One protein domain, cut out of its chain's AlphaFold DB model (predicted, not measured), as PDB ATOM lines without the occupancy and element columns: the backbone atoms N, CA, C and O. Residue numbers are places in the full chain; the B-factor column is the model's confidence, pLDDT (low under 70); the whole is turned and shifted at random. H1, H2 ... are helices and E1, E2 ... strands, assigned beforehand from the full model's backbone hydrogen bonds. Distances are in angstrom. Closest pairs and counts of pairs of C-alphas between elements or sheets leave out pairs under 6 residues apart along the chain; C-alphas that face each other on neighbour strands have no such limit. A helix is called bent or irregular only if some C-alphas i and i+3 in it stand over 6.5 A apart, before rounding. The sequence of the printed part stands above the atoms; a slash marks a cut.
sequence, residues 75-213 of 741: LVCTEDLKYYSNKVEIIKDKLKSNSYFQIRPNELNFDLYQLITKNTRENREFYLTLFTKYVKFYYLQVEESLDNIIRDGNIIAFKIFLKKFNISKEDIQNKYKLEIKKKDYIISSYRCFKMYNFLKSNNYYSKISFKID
ATOM      1  N   LEU A  75     140.413 144.111  94.752       70.12
ATOM      2  CA  LEU A  75     141.201 143.081  95.437       70.12
ATOM      3  C   LEU A  75     140.320 141.854  95.664       70.12
ATOM      4  O   LEU A  75     139.638 141.728  96.686       70.12
ATOM      5  N   VAL A  76     140.289 140.989  94.656       65.88
ATOM      6  CA  VAL A  76     139.355 139.865  94.582       65.88
ATOM      7  C   VAL A  76     139.988 138.575  95.086       65.88
ATOM      8  O   VAL A  76     139.249 137.676  95.475       65.88
ATOM      9  N   CYS A  77     141.320 138.447  95.138       66.00
ATOM     10  CA  CYS A  77     141.952 137.239  95.666       66.00
ATOM     11  C   CYS A  77     143.218 137.475  96.494       66.00
ATOM     12  O   CYS A  77     143.822 138.544  96.495       66.00
ATOM     13  N   THR A  78     143.613 136.434  97.224       66.44
ATOM     14  CA  THR A  78     144.807 136.413  98.072       66.44
ATOM     15  C   THR A  78     146.103 136.664  97.297       66.44
ATOM     16  O   THR A  78     146.957 137.405  97.775       66.44
ATOM     17  N   GLU A  79     146.245 136.146  96.075       66.06
ATOM     18  CA  GLU A  79     147.404 136.404  95.203       66.06
ATOM     19  C   GLU A  79     147.703 137.891  94.973       66.06
ATOM     20  O   GLU A  79     148.875 138.255  94.853       66.06
ATOM     21  N   ASP A  80     146.670 138.734  94.939       64.88
ATOM     22  CA  ASP A  80     146.806 140.172  94.695       64.88
ATOM     23  C   ASP A  80     147.482 140.868  95.890       64.88
ATOM     24  O   ASP A  80     148.140 141.893  95.737       64.88
ATOM     25  N   LEU A  81     147.384 140.280  97.089       69.62
ATOM     26  CA  LEU A  81     147.821 140.895  98.341       69.62
ATOM     27  C   LEU A  81     149.287 140.649  98.696       69.62
ATOM     28  O   LEU A  81     149.794 141.259  99.634       69.62
ATOM     29  N   LYS A  82     150.001 139.775  97.976       64.50
ATOM     30  CA  LYS A  82     151.399 139.437  98.308       64.50
ATOM     31  C   LYS A  82     152.363 140.628  98.243       64.50
ATOM     32  O   LYS A  82     153.430 140.560  98.843       64.50
ATOM     33  N   TYR A  83     151.974 141.691  97.542       60.66
ATOM     34  CA  TYR A  83     152.757 142.914  97.356       60.66
ATOM     35  C   TYR A  83     152.415 144.023  98.358       60.66
ATOM     36  O   TYR A  83     153.108 145.029  98.428       60.66
ATOM     37  N   TYR A  84     151.366 143.842  99.161       66.38
ATOM     38  CA  TYR A  84     150.917 144.854 100.106       66.38
ATOM     39  C   TYR A  84     151.582 144.628 101.464       66.38
ATOM     40  O   TYR A  84     151.433 143.572 102.085       66.38
ATOM     41  N   SER A  85     152.300 145.635 101.960       65.44
ATOM     42  CA  SER A  85     152.898 145.603 103.301       65.44
ATOM     43  C   SER A  85     151.833 145.501 104.404       65.44
ATOM     44  O   SER A  85     152.062 144.839 105.413       65.44
ATOM     45  N   ASN A  86     150.644 146.064 104.165       70.81
ATOM     46  CA  ASN A  86     149.449 146.003 105.016       70.81
ATOM     47  C   ASN A  86     148.450 144.903 104.589       70.81
ATOM     48  O   ASN A  86     147.234 145.030 104.763       70.81
ATOM     49  N   LYS A  87     148.934 143.813 103.978       77.31
ATOM     50  CA  LYS A  87     148.082 142.715 103.484       77.31
ATOM     51  C   LYS A  87     147.162 142.116 104.549       77.31
ATOM     52  O   LYS A  87     146.058 141.687 104.226       77.31
ATOM     53  N   VAL A  88     147.594 142.068 105.810       81.56
ATOM     54  CA  VAL A  88     146.801 141.497 106.913       81.56
ATOM     55  C   VAL A  88     145.572 142.359 107.190       81.56
ATOM     56  O   VAL A  88     144.465 141.838 107.337       81.56
ATOM     57  N   GLU A  89     145.762 143.671 107.216       83.81
ATOM     58  CA  GLU A  89     144.741 144.686 107.440       83.81
ATOM     59  C   GLU A  89     143.715 144.661 106.303       83.81
ATOM     60  O   GLU A  89     142.516 144.585 106.563       83.81
ATOM     61  N   ILE A  90     144.178 144.573 105.051       79.75
ATOM     62  CA  ILE A  90     143.295 144.461 103.880       79.75
ATOM     63  C   ILE A  90     142.395 143.223 103.971       79.75
ATOM     64  O   ILE A  90     141.189 143.313 103.736       79.75
ATOM     65  N   ILE A  91     142.944 142.060 104.344       79.00
ATOM     66  CA  ILE A  91     142.147 140.829 104.494       79.00
ATOM     67  C   ILE A  91     141.117 140.987 105.615       79.00
ATOM     68  O   ILE A  91     139.956 140.603 105.440       79.00
ATOM     69  N   LYS A  92     141.517 141.557 106.760       82.19
ATOM     70  CA  LYS A  92     140.603 141.840 107.877       82.19
ATOM     71  C   LYS A  92     139.437 142.717 107.418       82.19
ATOM     72  O   LYS A  92     138.285 142.381 107.697       82.19
ATOM     73  N   ASP A  93     139.711 143.781 106.676       80.56
ATOM     74  CA  ASP A  93     138.696 144.726 106.210       80.56
ATOM     75  C   ASP A  93     137.783 144.124 105.132       80.56
ATOM     76  O   ASP A  93     136.562 144.297 105.178       80.56
ATOM     77  N   LYS A  94     138.326 143.321 104.210       78.12
ATOM     78  CA  LYS A  94     137.548 142.553 103.217       78.12
ATOM     79  C   LYS A  94     136.587 141.550 103.855       78.12
ATOM     80  O   LYS A  94     135.451 141.362 103.410       78.12
ATOM     81  N   LEU A  95     137.021 140.900 104.929       79.69
ATOM     82  CA  LEU A  95     136.161 140.012 105.702       79.69
ATOM     83  C   LEU A  95     135.059 140.785 106.428       79.69
ATOM     84  O   LEU A  95     133.896 140.407 106.300       79.69
ATOM     85  N   LYS A  96     135.414 141.877 107.122       78.88
ATOM     86  CA  LYS A  96     134.477 142.728 107.878       78.88
ATOM     87  C   LYS A  96     133.415 143.376 106.985       78.88
ATOM     88  O   LYS A  96     132.243 143.375 107.342       78.88
ATOM     89  N   SER A  97     133.807 143.886 105.819       72.88
ATOM     90  CA  SER A  97     132.916 144.564 104.858       72.88
ATOM     91  C   SER A  97     131.988 143.624 104.082       72.88
ATOM     92  O   SER A  97     131.172 144.083 103.289       72.88
ATOM     93  N   ASN A  98     132.110 142.307 104.272       67.81
ATOM     94  CA  ASN A  98     131.401 141.290 103.495       67.81
ATOM     95  C   ASN A  98     131.610 141.377 101.964       67.81
ATOM     96  O   ASN A  98     130.868 140.766 101.201       67.81
ATOM     97  N   SER A  99     132.658 142.062 101.502       66.69
ATOM     98  CA  SER A  99     133.011 142.141 100.078       66.69
ATOM     99  C   SER A  99     133.517 140.792  99.550       66.69
ATOM    100  O   SER A  99     134.081 139.998 100.310       66.69
ATOM    101  N   TYR A 100     133.293 140.482  98.270       66.12
ATOM    102  CA  TYR A 100     133.788 139.233  97.686       66.12
ATOM    103  C   TYR A 100     135.324 139.196  97.767       66.12
ATOM    104  O   TYR A 100     136.008 140.157  97.414       66.12
ATOM    105  N   PHE A 101     135.860 138.104  98.315       71.25
ATOM    106  CA  PHE A 101     137.293 137.873  98.434       71.25
ATOM    107  C   PHE A 101     137.552 136.369  98.343       71.25
ATOM    108  O   PHE A 101     136.990 135.571  99.083       71.25
ATOM    109  N   GLN A 102     138.359 135.958  97.384       68.06
ATOM    110  CA  GLN A 102     138.590 134.566  97.065       68.06
ATOM    111  C   GLN A 102     139.896 134.090  97.697       68.06
ATOM    112  O   GLN A 102     140.966 134.630  97.427       68.06
ATOM    113  N   ILE A 103     139.803 133.023  98.486       66.94
ATOM    114  CA  ILE A 103     140.947 132.303  99.049       66.94
ATOM    115  C   ILE A 103     141.086 131.007  98.248       66.94
ATOM    116  O   ILE A 103     140.118 130.247  98.164       66.94
ATOM    117  N   ARG A 104     142.232 130.762  97.596       60.69
ATOM    118  CA  ARG A 104     142.434 129.504  96.848       60.69
ATOM    119  C   ARG A 104     142.949 128.383  97.766       60.69
ATOM    120  O   ARG A 104     143.710 128.683  98.682       60.69
ATOM    121  N   PRO A 105     142.621 127.105  97.480       53.66
ATOM    122  CA  PRO A 105     143.111 125.943  98.233       53.66
ATOM    123  C   PRO A 105     144.626 125.935  98.433       53.66
ATOM    124  O   PRO A 105     145.125 126.047  99.547       53.66
ATOM    125  N   ASN A 106     145.357 125.956  97.318       54.16
ATOM    126  CA  ASN A 106     146.816 125.864  97.299       54.16
ATOM    127  C   ASN A 106     147.489 127.167  97.775       54.16
ATOM    128  O   ASN A 106     148.699 127.205  97.987       54.16
ATOM    129  N   GLU A 107     146.706 128.238  97.947       56.88
ATOM    130  CA  GLU A 107     147.135 129.532  98.482       56.88
ATOM    131  C   GLU A 107     146.832 129.673  99.977       56.88
ATOM    132  O   GLU A 107     147.207 130.677 100.568       56.88
ATOM    133  N   LEU A 108     146.234 128.673 100.640       51.59
ATOM    134  CA  LEU A 108     146.186 128.613 102.109       51.59
ATOM    135  C   LEU A 108     147.575 128.442 102.749       51.59
ATOM    136  O   LEU A 108     147.696 128.576 103.963       51.59
ATOM    137  N   ASN A 109     148.626 128.248 101.941       52.22
ATOM    138  CA  ASN A 109     150.019 128.548 102.298       52.22
ATOM    139  C   ASN A 109     150.299 130.055 102.444       52.22
ATOM    140  O   ASN A 109     151.451 130.472 102.530       52.22
ATOM    141  N   PHE A 110     149.264 130.891 102.455       55.66
ATOM    142  CA  PHE A 110     149.347 132.245 102.954       55.66
ATOM    143  C   PHE A 110     149.927 132.206 104.366       55.66
ATOM    144  O   PHE A 110     149.395 131.525 105.241       55.66
ATOM    145  N   ASP A 111     150.935 133.037 104.623       65.75
ATOM    146  CA  ASP A 111     151.486 133.279 105.959       65.75
ATOM    147  C   ASP A 111     150.420 133.755 106.969       65.75
ATOM    148  O   ASP A 111     150.748 134.121 108.082       65.75
ATOM    149  N   LEU A 112     149.127 133.800 106.642       79.50
ATOM    150  CA  LEU A 112     148.054 134.296 107.493       79.50
ATOM    151  C   LEU A 112     147.996 133.585 108.850       79.50
ATOM    152  O   LEU A 112     147.892 134.252 109.881       79.50
ATOM    153  N   TYR A 113     148.131 132.253 108.879       85.56
ATOM    154  CA  TYR A 113     148.251 131.517 110.144       85.56
ATOM    155  C   TYR A 113     149.584 131.787 110.845       85.56
ATOM    156  O   TYR A 113     149.651 131.695 112.069       85.56
ATOM    157  N   GLN A 114     150.622 132.178 110.108       82.38
ATOM    158  CA  GLN A 114     151.907 132.581 110.672       82.38
ATOM    159  C   GLN A 114     151.915 134.037 111.174       82.38
ATOM    160  O   GLN A 114     152.677 134.345 112.091       82.38
ATOM    161  N   LEU A 115     151.070 134.908 110.622       83.50
ATOM    162  CA  LEU A 115     151.016 136.346 110.881       83.50
ATOM    163  C   LEU A 115     150.025 136.675 112.007       83.50
ATOM    164  O   LEU A 115     150.351 137.441 112.912       83.50
ATOM    165  N   ILE A 116     148.835 136.063 112.013       88.44
ATOM    166  CA  ILE A 116     147.760 136.370 112.973       88.44
ATOM    167  C   ILE A 116     147.734 135.324 114.098       88.44
ATOM    168  O   ILE A 116     146.876 134.451 114.161       88.44
ATOM    169  N   THR A 117     148.712 135.389 115.003       89.12
ATOM    170  CA  THR A 117     148.940 134.335 116.018       89.12
ATOM    171  C   THR A 117     148.621 134.737 117.457       89.12
ATOM    172  O   THR A 117     148.634 133.884 118.343       89.12
ATOM    173  N   LYS A 118     148.355 136.021 117.727       90.50
ATOM    174  CA  LYS A 118     148.071 136.518 119.085       90.50
ATOM    175  C   LYS A 118     146.631 136.220 119.496       90.50
ATOM    176  O   LYS A 118     145.716 136.435 118.701       90.50
ATOM    177  N   ASN A 119     146.427 135.791 120.743       92.94
ATOM    178  CA  ASN A 119     145.117 135.411 121.283       92.94
ATOM    179  C   ASN A 119     144.279 136.625 121.715       92.94
ATOM    180  O   ASN A 119     143.829 136.704 122.852       92.94
ATOM    181  N   THR A 120     144.077 137.582 120.813       93.50
ATOM    182  CA  THR A 120     143.255 138.771 121.070       93.50
ATOM    183  C   THR A 120     141.807 138.527 120.661       93.50
ATOM    184  O   THR A 120     141.522 137.712 119.778       93.50
ATOM    185  N   ARG A 121     140.872 139.273 121.260       92.75
ATOM    186  CA  ARG A 121     139.457 139.251 120.859       92.75
ATOM    187  C   ARG A 121     139.281 139.517 119.360       92.75
ATOM    188  O   ARG A 121     138.560 138.778 118.696       92.75
ATOM    189  N   GLU A 122     139.987 140.512 118.831       89.38
ATOM    190  CA  GLU A 122     139.940 140.876 117.412       89.38
ATOM    191  C   GLU A 122     140.343 139.701 116.503       89.38
ATOM    192  O   GLU A 122     139.655 139.396 115.530       89.38
ATOM    193  N   ASN A 123     141.418 138.983 116.843       92.19
ATOM    194  CA  ASN A 123     141.877 137.838 116.054       92.19
ATOM    195  C   ASN A 123     140.917 136.644 116.162       92.19
ATOM    196  O   ASN A 123     140.753 135.896 115.195       92.19
ATOM    197  N   ARG A 124     140.238 136.472 117.306       93.88
ATOM    198  CA  ARG A 124     139.186 135.455 117.447       93.88
ATOM    199  C   ARG A 124     137.986 135.761 116.543       93.88
ATOM    200  O   ARG A 124     137.528 134.889 115.807       93.88
ATOM    201  N   GLU A 125     137.500 137.000 116.568       91.94
ATOM    202  CA  GLU A 125     136.394 137.462 115.717       91.94
ATOM    203  C   GLU A 125     136.749 137.370 114.224       91.94
ATOM    204  O   GLU A 125     135.926 136.943 113.410       91.94
ATOM    205  N   PHE A 126     137.999 137.681 113.875       91.38
ATOM    206  CA  PHE A 126     138.539 137.499 112.532       91.38
ATOM    207  C   PHE A 126     138.425 136.045 112.046       91.38
ATOM    208  O   PHE A 126     137.803 135.806 111.011       91.38
ATOM    209  N   TYR A 127     138.961 135.064 112.785       92.19
ATOM    210  CA  TYR A 127     138.912 133.656 112.359       92.19
ATOM    211  C   TYR A 127     137.485 133.111 112.320       92.19
ATOM    212  O   TYR A 127     137.132 132.356 111.414       92.19
ATOM    213  N   LEU A 128     136.631 133.531 113.257       92.44
ATOM    214  CA  LEU A 128     135.223 133.147 113.250       92.44
ATOM    215  C   LEU A 128     134.522 133.649 111.981       92.44
ATOM    216  O   LEU A 128     133.760 132.906 111.358       92.44
ATOM    217  N   THR A 129     134.805 134.891 111.584       89.56
ATOM    218  CA  THR A 129     134.269 135.504 110.364       89.56
ATOM    219  C   THR A 129     134.812 134.797 109.127       89.56
ATOM    220  O   THR A 129     134.029 134.398 108.266       89.56
ATOM    221  N   LEU A 130     136.126 134.557 109.073       87.56
ATOM    222  CA  LEU A 130     136.809 133.844 107.991       87.56
ATOM    223  C   LEU A 130     136.175 132.468 107.734       87.56
ATOM    224  O   LEU A 130     135.721 132.184 106.625       87.56
ATOM    225  N   PHE A 131     136.079 131.632 108.769       88.94
ATOM    226  CA  PHE A 131     135.540 130.276 108.645       88.94
ATOM    227  C   PHE A 131     134.024 130.250 108.422       88.94
ATOM    228  O   PHE A 131     133.500 129.300 107.847       88.94
ATOM    229  N   THR A 132     133.297 131.289 108.845       86.25
ATOM    230  CA  THR A 132     131.861 131.422 108.556       86.25
ATOM    231  C   THR A 132     131.612 131.801 107.107       86.25
ATOM    232  O   THR A 132     130.782 131.177 106.449       86.25
ATOM    233  N   LYS A 133     132.342 132.791 106.595       81.88
ATOM    234  CA  LYS A 133     132.149 133.312 105.242       81.88
ATOM    235  C   LYS A 133     132.554 132.295 104.178       81.88
ATOM    236  O   LYS A 133     131.846 132.121 103.192       81.88
ATOM    237  N   TYR A 134     133.635 131.556 104.421       75.44
ATOM    238  CA  TYR A 134     134.135 130.530 103.503       75.44
ATOM    239  C   TYR A 134     133.833 129.109 103.983       75.44
ATOM    240  O   TYR A 134     134.579 128.179 103.681       75.44
ATOM    241  N   VAL A 135     132.721 128.919 104.705       76.31
ATOM    242  CA  VAL A 135     132.347 127.626 105.304       76.31
ATOM    243  C   VAL A 135     132.378 126.482 104.290       76.31
ATOM    244  O   VAL A 135     132.934 125.439 104.589       76.31
ATOM    245  N   LYS A 136     131.860 126.683 103.070       67.38
ATOM    246  CA  LYS A 136     131.811 125.640 102.027       67.38
ATOM    247  C   LYS A 136     133.204 125.214 101.560       67.38
ATOM    248  O   LYS A 136     133.432 124.035 101.332       67.38
ATOM    249  N   PHE A 137     134.126 126.162 101.451       67.25
ATOM    250  CA  PHE A 137     135.505 125.903 101.051       67.25
ATOM    251  C   PHE A 137     136.240 125.088 102.119       67.25
ATOM    252  O   PHE A 137     136.747 124.004 101.844       67.25
ATOM    253  N   TYR A 138     136.183 125.554 103.366       65.88
ATOM    254  CA  TYR A 138     136.776 124.845 104.493       65.88
ATOM    255  C   TYR A 138     136.089 123.505 104.777       65.88
ATOM    256  O   TYR A 138     136.756 122.588 105.227       65.88
ATOM    257  N   TYR A 139     134.794 123.357 104.479       65.25
ATOM    258  CA  TYR A 139     134.062 122.094 104.616       65.25
ATOM    259  C   TYR A 139     134.500 121.043 103.585       65.25
ATOM    260  O   TYR A 139     134.587 119.862 103.911       65.25
ATOM    261  N   LEU A 140     134.808 121.458 102.350       56.34
ATOM    262  CA  LEU A 140     135.347 120.564 101.317       56.34
ATOM    263  C   LEU A 140     136.821 120.202 101.568       56.34
ATOM    264  O   LEU A 140     137.284 119.171 101.090       56.34
ATOM    265  N   GLN A 141     137.547 121.023 102.333       73.06
ATOM    266  CA  GLN A 141     138.989 120.892 102.583       73.06
ATOM    267  C   GLN A 141     139.334 120.937 104.075       73.06
ATOM    268  O   GLN A 141     140.324 121.553 104.483       73.06
ATOM    269  N   VAL A 142     138.502 120.296 104.906       81.31
ATOM    270  CA  VAL A 142     138.664 120.315 106.370       81.31
ATOM    271  C   VAL A 142     140.042 119.795 106.771       81.31
ATOM    272  O   VAL A 142     140.712 120.412 107.594       81.31
ATOM    273  N   GLU A 143     140.470 118.687 106.165       82.00
ATOM    274  CA  GLU A 143     141.748 118.030 106.457       82.00
ATOM    275  C   GLU A 143     142.943 118.921 106.127       82.00
ATOM    276  O   GLU A 143     143.744 119.214 107.010       82.00
ATOM    277  N   GLU A 144     143.020 119.421 104.892       80.88
ATOM    278  CA  GLU A 144     144.114 120.284 104.435       80.88
ATOM    279  C   GLU A 144     144.198 121.580 105.256       80.88
ATOM    280  O   GLU A 144     145.279 122.037 105.634       80.88
ATOM    281  N   SER A 145     143.046 122.161 105.595       84.38
ATOM    282  CA  SER A 145     142.985 123.384 106.394       84.38
ATOM    283  C   SER A 145     143.458 123.157 107.827       84.38
ATOM    284  O   SER A 145     144.226 123.967 108.351       84.38
ATOM    285  N   LEU A 146     143.040 122.052 108.450       87.62
ATOM    286  CA  LEU A 146     143.534 121.644 109.764       87.62
ATOM    287  C   LEU A 146     145.039 121.373 109.736       87.62
ATOM    288  O   LEU A 146     145.745 121.856 110.621       87.62
ATOM    289  N   ASP A 147     145.534 120.669 108.716       84.62
ATOM    290  CA  ASP A 147     146.960 120.391 108.542       84.62
ATOM    291  C   ASP A 147     147.775 121.685 108.442       84.62
ATOM    292  O   ASP A 147     148.772 121.837 109.149       84.62
ATOM    293  N   ASN A 148     147.323 122.660 107.648       84.50
ATOM    294  CA  ASN A 148     147.984 123.961 107.523       84.50
ATOM    295  C   ASN A 148     147.996 124.732 108.857       84.50
ATOM    296  O   ASN A 148     149.051 125.200 109.291       84.50
ATOM    297  N   ILE A 149     146.859 124.797 109.563       90.00
ATOM    298  CA  ILE A 149     146.751 125.456 110.879       90.00
ATOM    299  C   ILE A 149     147.704 124.820 111.905       90.00
ATOM    300  O   ILE A 149     148.373 125.522 112.673       90.00
ATOM    301  N   ILE A 150     147.766 123.485 111.933       89.62
ATOM    302  CA  ILE A 150     148.601 122.712 112.856       89.62
ATOM    303  C   ILE A 150     150.090 122.843 112.506       89.62
ATOM    304  O   ILE A 150     150.926 122.987 113.408       89.62
ATOM    305  N   ARG A 151     150.432 122.821 111.214       85.50
ATOM    306  CA  ARG A 151     151.801 123.002 110.711       85.50
ATOM    307  C   ARG A 151     152.351 124.377 111.082       85.50
ATOM    308  O   ARG A 151     153.465 124.458 111.594       85.50
ATOM    309  N   ASP A 152     151.556 125.432 110.907       87.38
ATOM    310  CA  ASP A 152     151.945 126.811 111.242       87.38
ATOM    311  C   ASP A 152     151.869 127.115 112.752       87.38
ATOM    312  O   ASP A 152     152.329 128.159 113.226       87.38
ATOM    313  N   GLY A 153     151.320 126.185 113.536       90.69
ATOM    314  CA  GLY A 153     151.274 126.255 114.991       90.69
ATOM    315  C   GLY A 153     150.313 127.313 115.543       90.69
ATOM    316  O   GLY A 153     150.569 127.869 116.613       90.69
ATOM    317  N   ASN A 154     149.216 127.610 114.838       93.44
ATOM    318  CA  ASN A 154     148.253 128.639 115.239       93.44
ATOM    319  C   ASN A 154     147.103 128.069 116.091       93.44
ATOM    320  O   ASN A 154     146.064 127.644 115.585       93.44
ATOM    321  N   ILE A 155     147.288 128.069 117.416       95.56
ATOM    322  CA  ILE A 155     146.341 127.474 118.382       95.56
ATOM    323  C   ILE A 155     144.966 128.164 118.360       95.56
ATOM    324  O   ILE A 155     143.943 127.508 118.553       95.56
ATOM    325  N   ILE A 156     144.909 129.474 118.116       96.12
ATOM    326  CA  ILE A 156     143.644 130.230 118.126       96.12
ATOM    327  C   ILE A 156     142.802 129.867 116.913       96.12
ATOM    328  O   ILE A 156     141.625 129.535 117.067       96.12
ATOM    329  N   ALA A 157     143.419 129.876 115.727       94.50
ATOM    330  CA  ALA A 157     142.775 129.421 114.504       94.50
ATOM    331  C   ALA A 157     142.251 127.992 114.687       94.50
ATOM    332  O   ALA A 157     141.092 127.733 114.384       94.50
ATOM    333  N   PHE A 158     143.054 127.104 115.284       95.31
ATOM    334  CA  PHE A 158     142.662 125.724 115.564       95.31
ATOM    335  C   PHE A 158     141.406 125.634 116.443       95.31
ATOM    336  O   PHE A 158     140.413 125.046 116.021       95.31
ATOM    337  N   LYS A 159     141.398 126.270 117.625       96.06
ATOM    338  CA  LYS A 159     140.242 126.250 118.545       96.06
ATOM    339  C   LYS A 159     138.956 126.740 117.866       96.06
ATOM    340  O   LYS A 159     137.896 126.132 118.014       96.06
ATOM    341  N   ILE A 160     139.047 127.837 117.115       96.25
ATOM    342  CA  ILE A 160     137.891 128.443 116.443       96.25
ATOM    343  C   ILE A 160     137.416 127.568 115.288       96.25
ATOM    344  O   ILE A 160     136.211 127.425 115.097       96.25
ATOM    345  N   PHE A 161     138.345 126.958 114.554       94.00
ATOM    346  CA  PHE A 161     138.035 126.043 113.468       94.00
ATOM    347  C   PHE A 161     137.249 124.833 113.984       94.00
ATOM    348  O   PHE A 161     136.159 124.561 113.486       94.00
ATOM    349  N   LEU A 162     137.725 124.172 115.048       94.06
ATOM    350  CA  LEU A 162     137.024 123.020 115.627       94.06
ATOM    351  C   LEU A 162     135.602 123.368 116.061       94.06
ATOM    352  O   LEU A 162     134.649 122.684 115.688       94.06
ATOM    353  N   LYS A 163     135.457 124.480 116.788       94.88
ATOM    354  CA  LYS A 163     134.159 124.982 117.242       94.88
ATOM    355  C   LYS A 163     133.236 125.323 116.074       94.88
ATOM    356  O   LYS A 163     132.045 125.057 116.143       94.88
ATOM    357  N   LYS A 164     133.762 125.934 115.008       93.25
ATOM    358  CA  LYS A 164     132.953 126.375 113.867       93.25
ATOM    359  C   LYS A 164     132.400 125.207 113.052       93.25
ATOM    360  O   LYS A 164     131.273 125.299 112.570       93.25
ATOM    361  N   PHE A 165     133.191 124.154 112.883       90.31
ATOM    362  CA  PHE A 165     132.832 122.986 112.078       90.31
ATOM    363  C   PHE A 165     132.292 121.819 112.915       90.31
ATOM    364  O   PHE A 165     132.096 120.738 112.369       90.31
ATOM    365  N   ASN A 166     132.035 122.038 114.213       92.44
ATOM    366  CA  ASN A 166     131.603 121.015 115.172       92.44
ATOM    367  C   ASN A 166     132.471 119.751 115.106       92.44
ATOM    368  O   ASN A 166     131.971 118.632 115.173       92.44
ATOM    369  N   ILE A 167     133.779 119.945 114.940       91.44
ATOM    370  CA  ILE A 167     134.736 118.851 114.861       91.44
ATOM    371  C   ILE A 167     135.017 118.404 116.284       91.44
ATOM    372  O   ILE A 167     135.665 119.115 117.060       91.44
ATOM    373  N   SER A 168     134.507 117.224 116.618       91.50
ATOM    374  CA  SER A 168     134.777 116.607 117.904       91.50
ATOM    375  C   SER A 168     136.238 116.174 117.991       91.50
ATOM    376  O   SER A 168     136.973 116.049 117.003       91.50
ATOM    377  N   LYS A 169     136.683 115.927 119.216       90.06
ATOM    378  CA  LYS A 169     138.002 115.355 119.461       90.06
ATOM    379  C   LYS A 169     138.110 113.961 118.834       90.06
ATOM    380  O   LYS A 169     139.145 113.628 118.259       90.06
ATOM    381  N   GLU A 170     137.035 113.183 118.898       88.19
ATOM    382  CA  GLU A 170     136.905 111.857 118.301       88.19
ATOM    383  C   GLU A 170     137.034 111.920 116.773       88.19
ATOM    384  O   GLU A 170     137.706 111.075 116.182       88.19
ATOM    385  N   ASP A 171     136.482 112.949 116.120       87.25
ATOM    386  CA  ASP A 171     136.634 113.148 114.673       87.25
ATOM    387  C   ASP A 171     138.102 113.351 114.278       87.25
ATOM    388  O   ASP A 171     138.580 112.771 113.303       87.25
ATOM    389  N   ILE A 172     138.865 114.128 115.048       86.06
ATOM    390  CA  ILE A 172     140.304 114.331 114.800       86.06
ATOM    391  C   ILE A 172     141.066 113.015 114.979       86.06
ATOM    392  O   ILE A 172     141.897 112.630 114.146       86.06
ATOM    393  N   GLN A 173     140.743 112.274 116.037       83.38
ATOM    394  CA  GLN A 173     141.370 110.990 116.332       83.38
ATOM    395  C   GLN A 173     141.040 109.912 115.295       83.38
ATOM    396  O   GLN A 173     141.933 109.146 114.931       83.38
ATOM    397  N   ASN A 174     139.824 109.886 114.748       78.31
ATOM    398  CA  ASN A 174     139.330 108.778 113.924       78.31
ATOM    399  C   ASN A 174     139.236 109.130 112.436       78.31
ATOM    400  O   ASN A 174     139.780 108.412 111.596       78.31
ATOM    401  N   LYS A 175     138.586 110.251 112.115       70.44
ATOM    402  CA  LYS A 175     138.163 110.623 110.761       70.44
ATOM    403  C   LYS A 175     139.253 111.353 109.994       70.44
ATOM    404  O   LYS A 175     139.610 110.933 108.900       70.44
ATOM    405  N   TYR A 176     139.836 112.384 110.596       68.31
ATOM    406  CA  TYR A 176     140.836 113.203 109.922       68.31
ATOM    407  C   TYR A 176     142.187 112.482 109.955       68.31
ATOM    408  O   TYR A 176     142.903 112.452 110.964       68.31
ATOM    409  N   LYS A 177     142.518 111.793 108.855       61.97
ATOM    410  CA  LYS A 177     143.821 111.137 108.641       61.97
ATOM    411  C   LYS A 177     144.868 112.168 108.216       61.97
ATOM    412  O   LYS A 177     145.542 111.975 107.208       61.97
ATOM    413  N   LEU A 178     145.000 113.224 109.024       62.00
ATOM    414  CA  LEU A 178     146.027 114.255 108.890       62.00
ATOM    415  C   LEU A 178     147.380 113.602 108.602       62.00
ATOM    416  O   LEU A 178     147.656 112.524 109.145       62.00
ATOM    417  N   GLU A 179     148.235 114.230 107.790       57.84
ATOM    418  CA  GLU A 179     149.539 113.642 107.425       57.84
ATOM    419  C   GLU A 179     150.364 113.203 108.654       57.84
ATOM    420  O   GLU A 179     151.161 112.264 108.584       57.84
ATOM    421  N   ILE A 180     150.088 113.812 109.810       58.69
ATOM    422  CA  ILE A 180     150.615 113.490 111.143       58.69
ATOM    423  C   ILE A 180     150.370 112.023 111.557       58.69
ATOM    424  O   ILE A 180     151.165 111.446 112.293       58.69
ATOM    425  N   LYS A 181     149.302 111.362 111.092       53.50
ATOM    426  CA  LYS A 181     149.090 109.925 111.367       53.50
ATOM    427  C   LYS A 181     150.034 109.025 110.565       53.50
ATOM    428  O   LYS A 181     150.276 107.896 110.979       53.50
ATOM    429  N   LYS A 182     150.561 109.500 109.429       58.03
ATOM    430  CA  LYS A 182     151.486 108.745 108.562       58.03
ATOM    431  C   LYS A 182     152.957 109.137 108.767       58.03
ATOM    432  O   LYS A 182     153.838 108.381 108.363       58.03
ATOM    433  N   LYS A 183     153.244 110.294 109.378       67.62
ATOM    434  CA  LYS A 183     154.597 110.838 109.599       67.62
ATOM    435  C   LYS A 183     154.702 111.479 110.986       67.62
ATOM    436  O   LYS A 183     153.744 112.059 111.468       67.62
ATOM    437  N   ASP A 184     155.881 111.433 111.609       79.12
ATOM    438  CA  ASP A 184     156.117 112.153 112.871       79.12
ATOM    439  C   ASP A 184     155.804 113.663 112.727       79.12
ATOM    440  O   ASP A 184     156.219 114.281 111.745       79.12
ATOM    441  N   TYR A 185     155.152 114.271 113.728       84.56
ATOM    442  CA  TYR A 185     154.915 115.719 113.782       84.56
ATOM    443  C   TYR A 185     156.242 116.484 113.793       84.56
ATOM    444  O   TYR A 185     157.068 116.280 114.686       84.56
ATOM    445  N   ILE A 186     156.462 117.367 112.820       84.25
ATOM    446  CA  ILE A 186     157.731 118.087 112.681       84.25
ATOM    447  C   ILE A 186     157.682 119.384 113.492       84.25
ATOM    448  O   ILE A 186     157.007 120.344 113.131       84.25
ATOM    449  N   ILE A 187     158.458 119.440 114.573       85.88
ATOM    450  CA  ILE A 187     158.712 120.670 115.323       85.88
ATOM    451  C   ILE A 187     159.815 121.433 114.596       85.88
ATOM    452  O   ILE A 187     161.003 121.192 114.818       85.88
ATOM    453  N   SER A 188     159.405 122.343 113.715       82.38
ATOM    454  CA  SER A 188     160.302 123.271 113.028       82.38
ATOM    455  C   SER A 188     160.401 124.615 113.749       82.38
ATOM    456  O   SER A 188     161.398 125.296 113.603       82.38
ATOM    457  N   SER A 189     159.445 125.019 114.585       84.00
ATOM    458  CA  SER A 189     159.530 126.281 115.334       84.00
ATOM    459  C   SER A 189     159.024 126.143 116.768       84.00
ATOM    460  O   SER A 189     158.362 125.167 117.124       84.00
ATOM    461  N   TYR A 190     159.276 127.159 117.601       85.94
ATOM    462  CA  TYR A 190     158.696 127.209 118.948       85.94
ATOM    463  C   TYR A 190     157.155 127.273 118.923       85.94
ATOM    464  O   TYR A 190     156.499 126.779 119.837       85.94
ATOM    465  N   ARG A 191     156.556 127.817 117.854       87.69
ATOM    466  CA  ARG A 191     155.096 127.809 117.660       87.69
ATOM    467  C   ARG A 191     154.572 126.405 117.371       87.69
ATOM    468  O   ARG A 191     153.633 125.971 118.032       87.69
ATOM    469  N   CYS A 192     155.236 125.663 116.483       88.19
ATOM    470  CA  CYS A 192     154.928 124.248 116.239       88.19
ATOM    471  C   CYS A 192     155.047 123.439 117.539       88.19
ATOM    472  O   CYS A 192     154.213 122.594 117.837       88.19
ATOM    473  N   PHE A 193     156.048 123.745 118.371       88.00
ATOM    474  CA  PHE A 193     156.184 123.103 119.673       88.00
ATOM    475  C   PHE A 193     154.995 123.373 120.611       88.00
ATOM    476  O   PHE A 193     154.448 122.444 121.205       88.00
ATOM    477  N   LYS A 194     154.555 124.633 120.722       90.50
ATOM    478  CA  LYS A 194     153.353 124.979 121.498       90.50
ATOM    479  C   LYS A 194     152.117 124.248 120.980       90.50
ATOM    480  O   LYS A 194     151.346 123.731 121.783       90.50
ATOM    481  N   MET A 195     151.952 124.175 119.660       92.62
ATOM    482  CA  MET A 195     150.859 123.434 119.036       92.62
ATOM    483  C   MET A 195     150.922 121.941 119.372       92.62
ATOM    484  O   MET A 195     149.915 121.377 119.780       92.62
ATOM    485  N   TYR A 196     152.096 121.310 119.302       89.81
ATOM    486  CA  TYR A 196     152.271 119.918 119.724       89.81
ATOM    487  C   TYR A 196     151.808 119.692 121.172       89.81
ATOM    488  O   TYR A 196     150.992 118.806 121.433       89.81
ATOM    489  N   ASN A 197     152.286 120.516 122.112       88.69
ATOM    490  CA  ASN A 197     151.894 120.408 123.519       88.69
ATOM    491  C   ASN A 197     150.392 120.620 123.705       88.69
ATOM    492  O   ASN A 197     149.765 119.896 124.475       88.69
ATOM    493  N   PHE A 198     149.815 121.584 122.989       92.19
ATOM    494  CA  PHE A 198     148.385 121.848 123.006       92.19
ATOM    495  C   PHE A 198     147.586 120.627 122.528       92.19
ATOM    496  O   PHE A 198     146.675 120.179 123.225       92.19
ATOM    497  N   LEU A 199     147.967 120.039 121.390       90.69
ATOM    498  CA  LEU A 199     147.324 118.850 120.829       90.69
ATOM    499  C   LEU A 199     147.419 117.641 121.769       90.69
ATOM    500  O   LEU A 199     146.435 116.919 121.942       90.69
ATOM    501  N   LYS A 200     148.582 117.438 122.399       87.00
ATOM    502  CA  LYS A 200     148.806 116.348 123.354       87.00
ATOM    503  C   LYS A 200     147.997 116.540 124.638       87.00
ATOM    504  O   LYS A 200     147.293 115.623 125.044       87.00
ATOM    505  N   SER A 201     148.074 117.717 125.258       89.25
ATOM    506  CA  SER A 201     147.444 117.988 126.564       89.25
ATOM    507  C   SER A 201     145.919 117.937 126.488       89.25
ATOM    508  O   SER A 201     145.266 117.468 127.410       89.25
ATOM    509  N   ASN A 202     145.350 118.330 125.346       91.25
ATOM    510  CA  ASN A 202     143.911 118.236 125.090       91.25
ATOM    511  C   ASN A 202     143.499 116.875 124.507       91.25
ATOM    512  O   ASN A 202     142.349 116.679 124.108       91.25
ATOM    513  N   ASN A 203     144.424 115.909 124.456       88.88
ATOM    514  CA  ASN A 203     144.194 114.558 123.960       88.88
ATOM    515  C   ASN A 203     143.634 114.514 122.521       88.88
ATOM    516  O   ASN A 203     143.008 113.526 122.149       88.88
ATOM    517  N   TYR A 204     143.851 115.537 121.685       88.06
ATOM    518  CA  TYR A 204     143.444 115.503 120.269       88.06
ATOM    519  C   TYR A 204     144.143 114.380 119.504       88.06
ATOM    520  O   TYR A 204     143.620 113.850 118.529       88.06
ATOM    521  N   TYR A 205     145.296 113.958 120.014       80.94
ATOM    522  CA  TYR A 205     146.011 112.791 119.545       80.94
ATOM    523  C   TYR A 205     146.707 112.102 120.719       80.94
ATOM    524  O   TYR A 205     147.682 112.605 121.280       80.94
ATOM    525  N   SER A 206     146.240 110.908 121.055       69.44
ATOM    526  CA  SER A 206     146.789 110.107 122.153       69.44
ATOM    527  C   SER A 206     148.195 109.558 121.866       69.44
ATOM    528  O   SER A 206     148.924 109.214 122.794       69.44
ATOM    529  N   LYS A 207     148.603 109.483 120.588       73.62
ATOM    530  CA  LYS A 207     149.881 108.891 120.149       73.62
ATOM    531  C   LYS A 207     150.602 109.722 119.071       73.62
ATOM    532  O   LYS A 207     151.036 109.167 118.068       73.62
ATOM    533  N   ILE A 208     150.753 111.043 119.250       74.56
ATOM    534  CA  ILE A 208     151.626 111.831 118.350       74.56
ATOM    535  C   ILE A 208     153.086 111.513 118.656       74.56
ATOM    536  O   ILE A 208     153.620 111.929 119.693       74.56
ATOM    537  N   SER A 209     153.762 110.837 117.733       78.56
ATOM    538  CA  SER A 209     155.216 110.894 117.680       78.56
ATOM    539  C   SER A 209     155.644 112.201 117.021       78.56
ATOM    540  O   SER A 209     155.011 112.681 116.082       78.56
ATOM    541  N   PHE A 210     156.720 112.798 117.516       82.38
ATOM    542  CA  PHE A 210     157.267 114.014 116.934       82.38
ATOM    543  C   PHE A 210     158.720 113.820 116.522       82.38
ATOM    544  O   PHE A 210     159.433 112.948 117.023       82.38
ATOM    545  N   LYS A 211     159.150 114.668 115.595       81.69
ATOM    546  CA  LYS A 211     160.531 114.862 115.179       81.69
ATOM    547  C   LYS A 211     160.867 116.327 115.364       81.69
ATOM    548  O   LYS A 211     160.084 117.204 115.022       81.69
ATOM    549  N   ILE A 212     162.061 116.584 115.865       82.12
ATOM    550  CA  ILE A 212     162.599 117.935 115.928       82.12
ATOM    551  C   ILE A 212     163.389 118.184 114.651       82.12
ATOM    552  O   ILE A 212     164.290 117.403 114.331       82.12
ATOM    553  N   ASP A 213     163.058 119.254 113.928       79.69
ATOM    554  CA  ASP A 213     163.864 119.672 112.792       79.69
ATOM    555  C   ASP A 213     165.005 120.584 113.241       79.69
ATOM    556  O   ASP A 213     164.811 121.757 113.538       79.69
TER     557      ASP A 213
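Overview. This is residues 75 to 213 of the 741 residues of an uncharacterized protein of Dictyostelium purpureum (UniProt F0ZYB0). The model is a stack of helices set mostly crosswise to its longest axis: H2 with the irregular H1 at one end, then H4, then the hairpin of H6 and H7 in the middle. At the other end H9 and a small sheet of E1 and E2 close the stack, with H8 off to one side, touching no helix. The printed part has 139 residues, mostly helix, in the order H1 to H8, E1, H9, E2; the two strands are parallel. It is compact, with a radius of gyration of the C-alphas of 15.0 A and spans of 43 by 30 by 28 A.

Arrangement. H1, residues 78 to 83, is close to but not clearly touching H2, residues 87 to 96; the closest C-alphas, of Leu 81 and Lys 87, are 5.5 A apart. H2 touches H4, residues 121 to 133, at Leu 95 and Leu 130, C-alphas 6.6 A apart, at a steep tilt of 66 degrees. H3, residues 112 to 115, touches no helix but is near H6, residues 142 to 151. H5, residues 135 to 140, is near H4 and H6. H4 touches H7, residues 155 to 164, where the closest C-alphas, of Tyr 127 and Ala 157, are 6.1 A apart. H6 and H7 form a helical hairpin, with a shallow tilt of 17 degrees, opposite ways, and closest C-alphas of Ile 149 and Phe 158 at 6.2 A. H8 is residues 169 to 174. H9, residues 190 to 201, only just touches H6, with 3 pairs of C-alphas within 8 A, by residues 192 to 195 alone; the closest, of Arg 151 and Cys 192, are 6.5 A apart. E1, residues 185 to 187, H9 and E2, residues 210 to 212, make a strand-helix-strand unit, two parallel strands with a helix between, whose crossover is right-handed. N 187 and O 211, and N 211 and O 185, are each 2.8 A apart, within hydrogen-bond range. Every O i to N i+4 pair is within range in H2 and H4 to H9; H1 has 0 of 2, with 1 of 3 O i to N i+3 pairs, and H3 is too short for an i+4 pair.

Along the chain. H1 begins at C-alpha 78, (144.807, 136.413, 98.072), and is irregular: C-alphas 80 and 83 are 7.1 A apart. The longest helix by residues, H4, runs 18.2 A from (139.457, 139.251, 120.859); H9 spans 16.4 A, H2 14.3 A, H7 14.2 A and H6 14.1 A. E2 ends at C-alpha 212, (162.599, 117.935, 115.928).

Size, cuts and confidence. The C-alphas of Leu 75 and Lys 207, the two farthest apart, are 43.1 A apart. The printed part has no cut. H2 to H3 is a long link of 15 residues. The mean pLDDT of the printed part is 79.7; 37 residues are under 70, among them 76 to 85, 102 to 111 and 176 to 183.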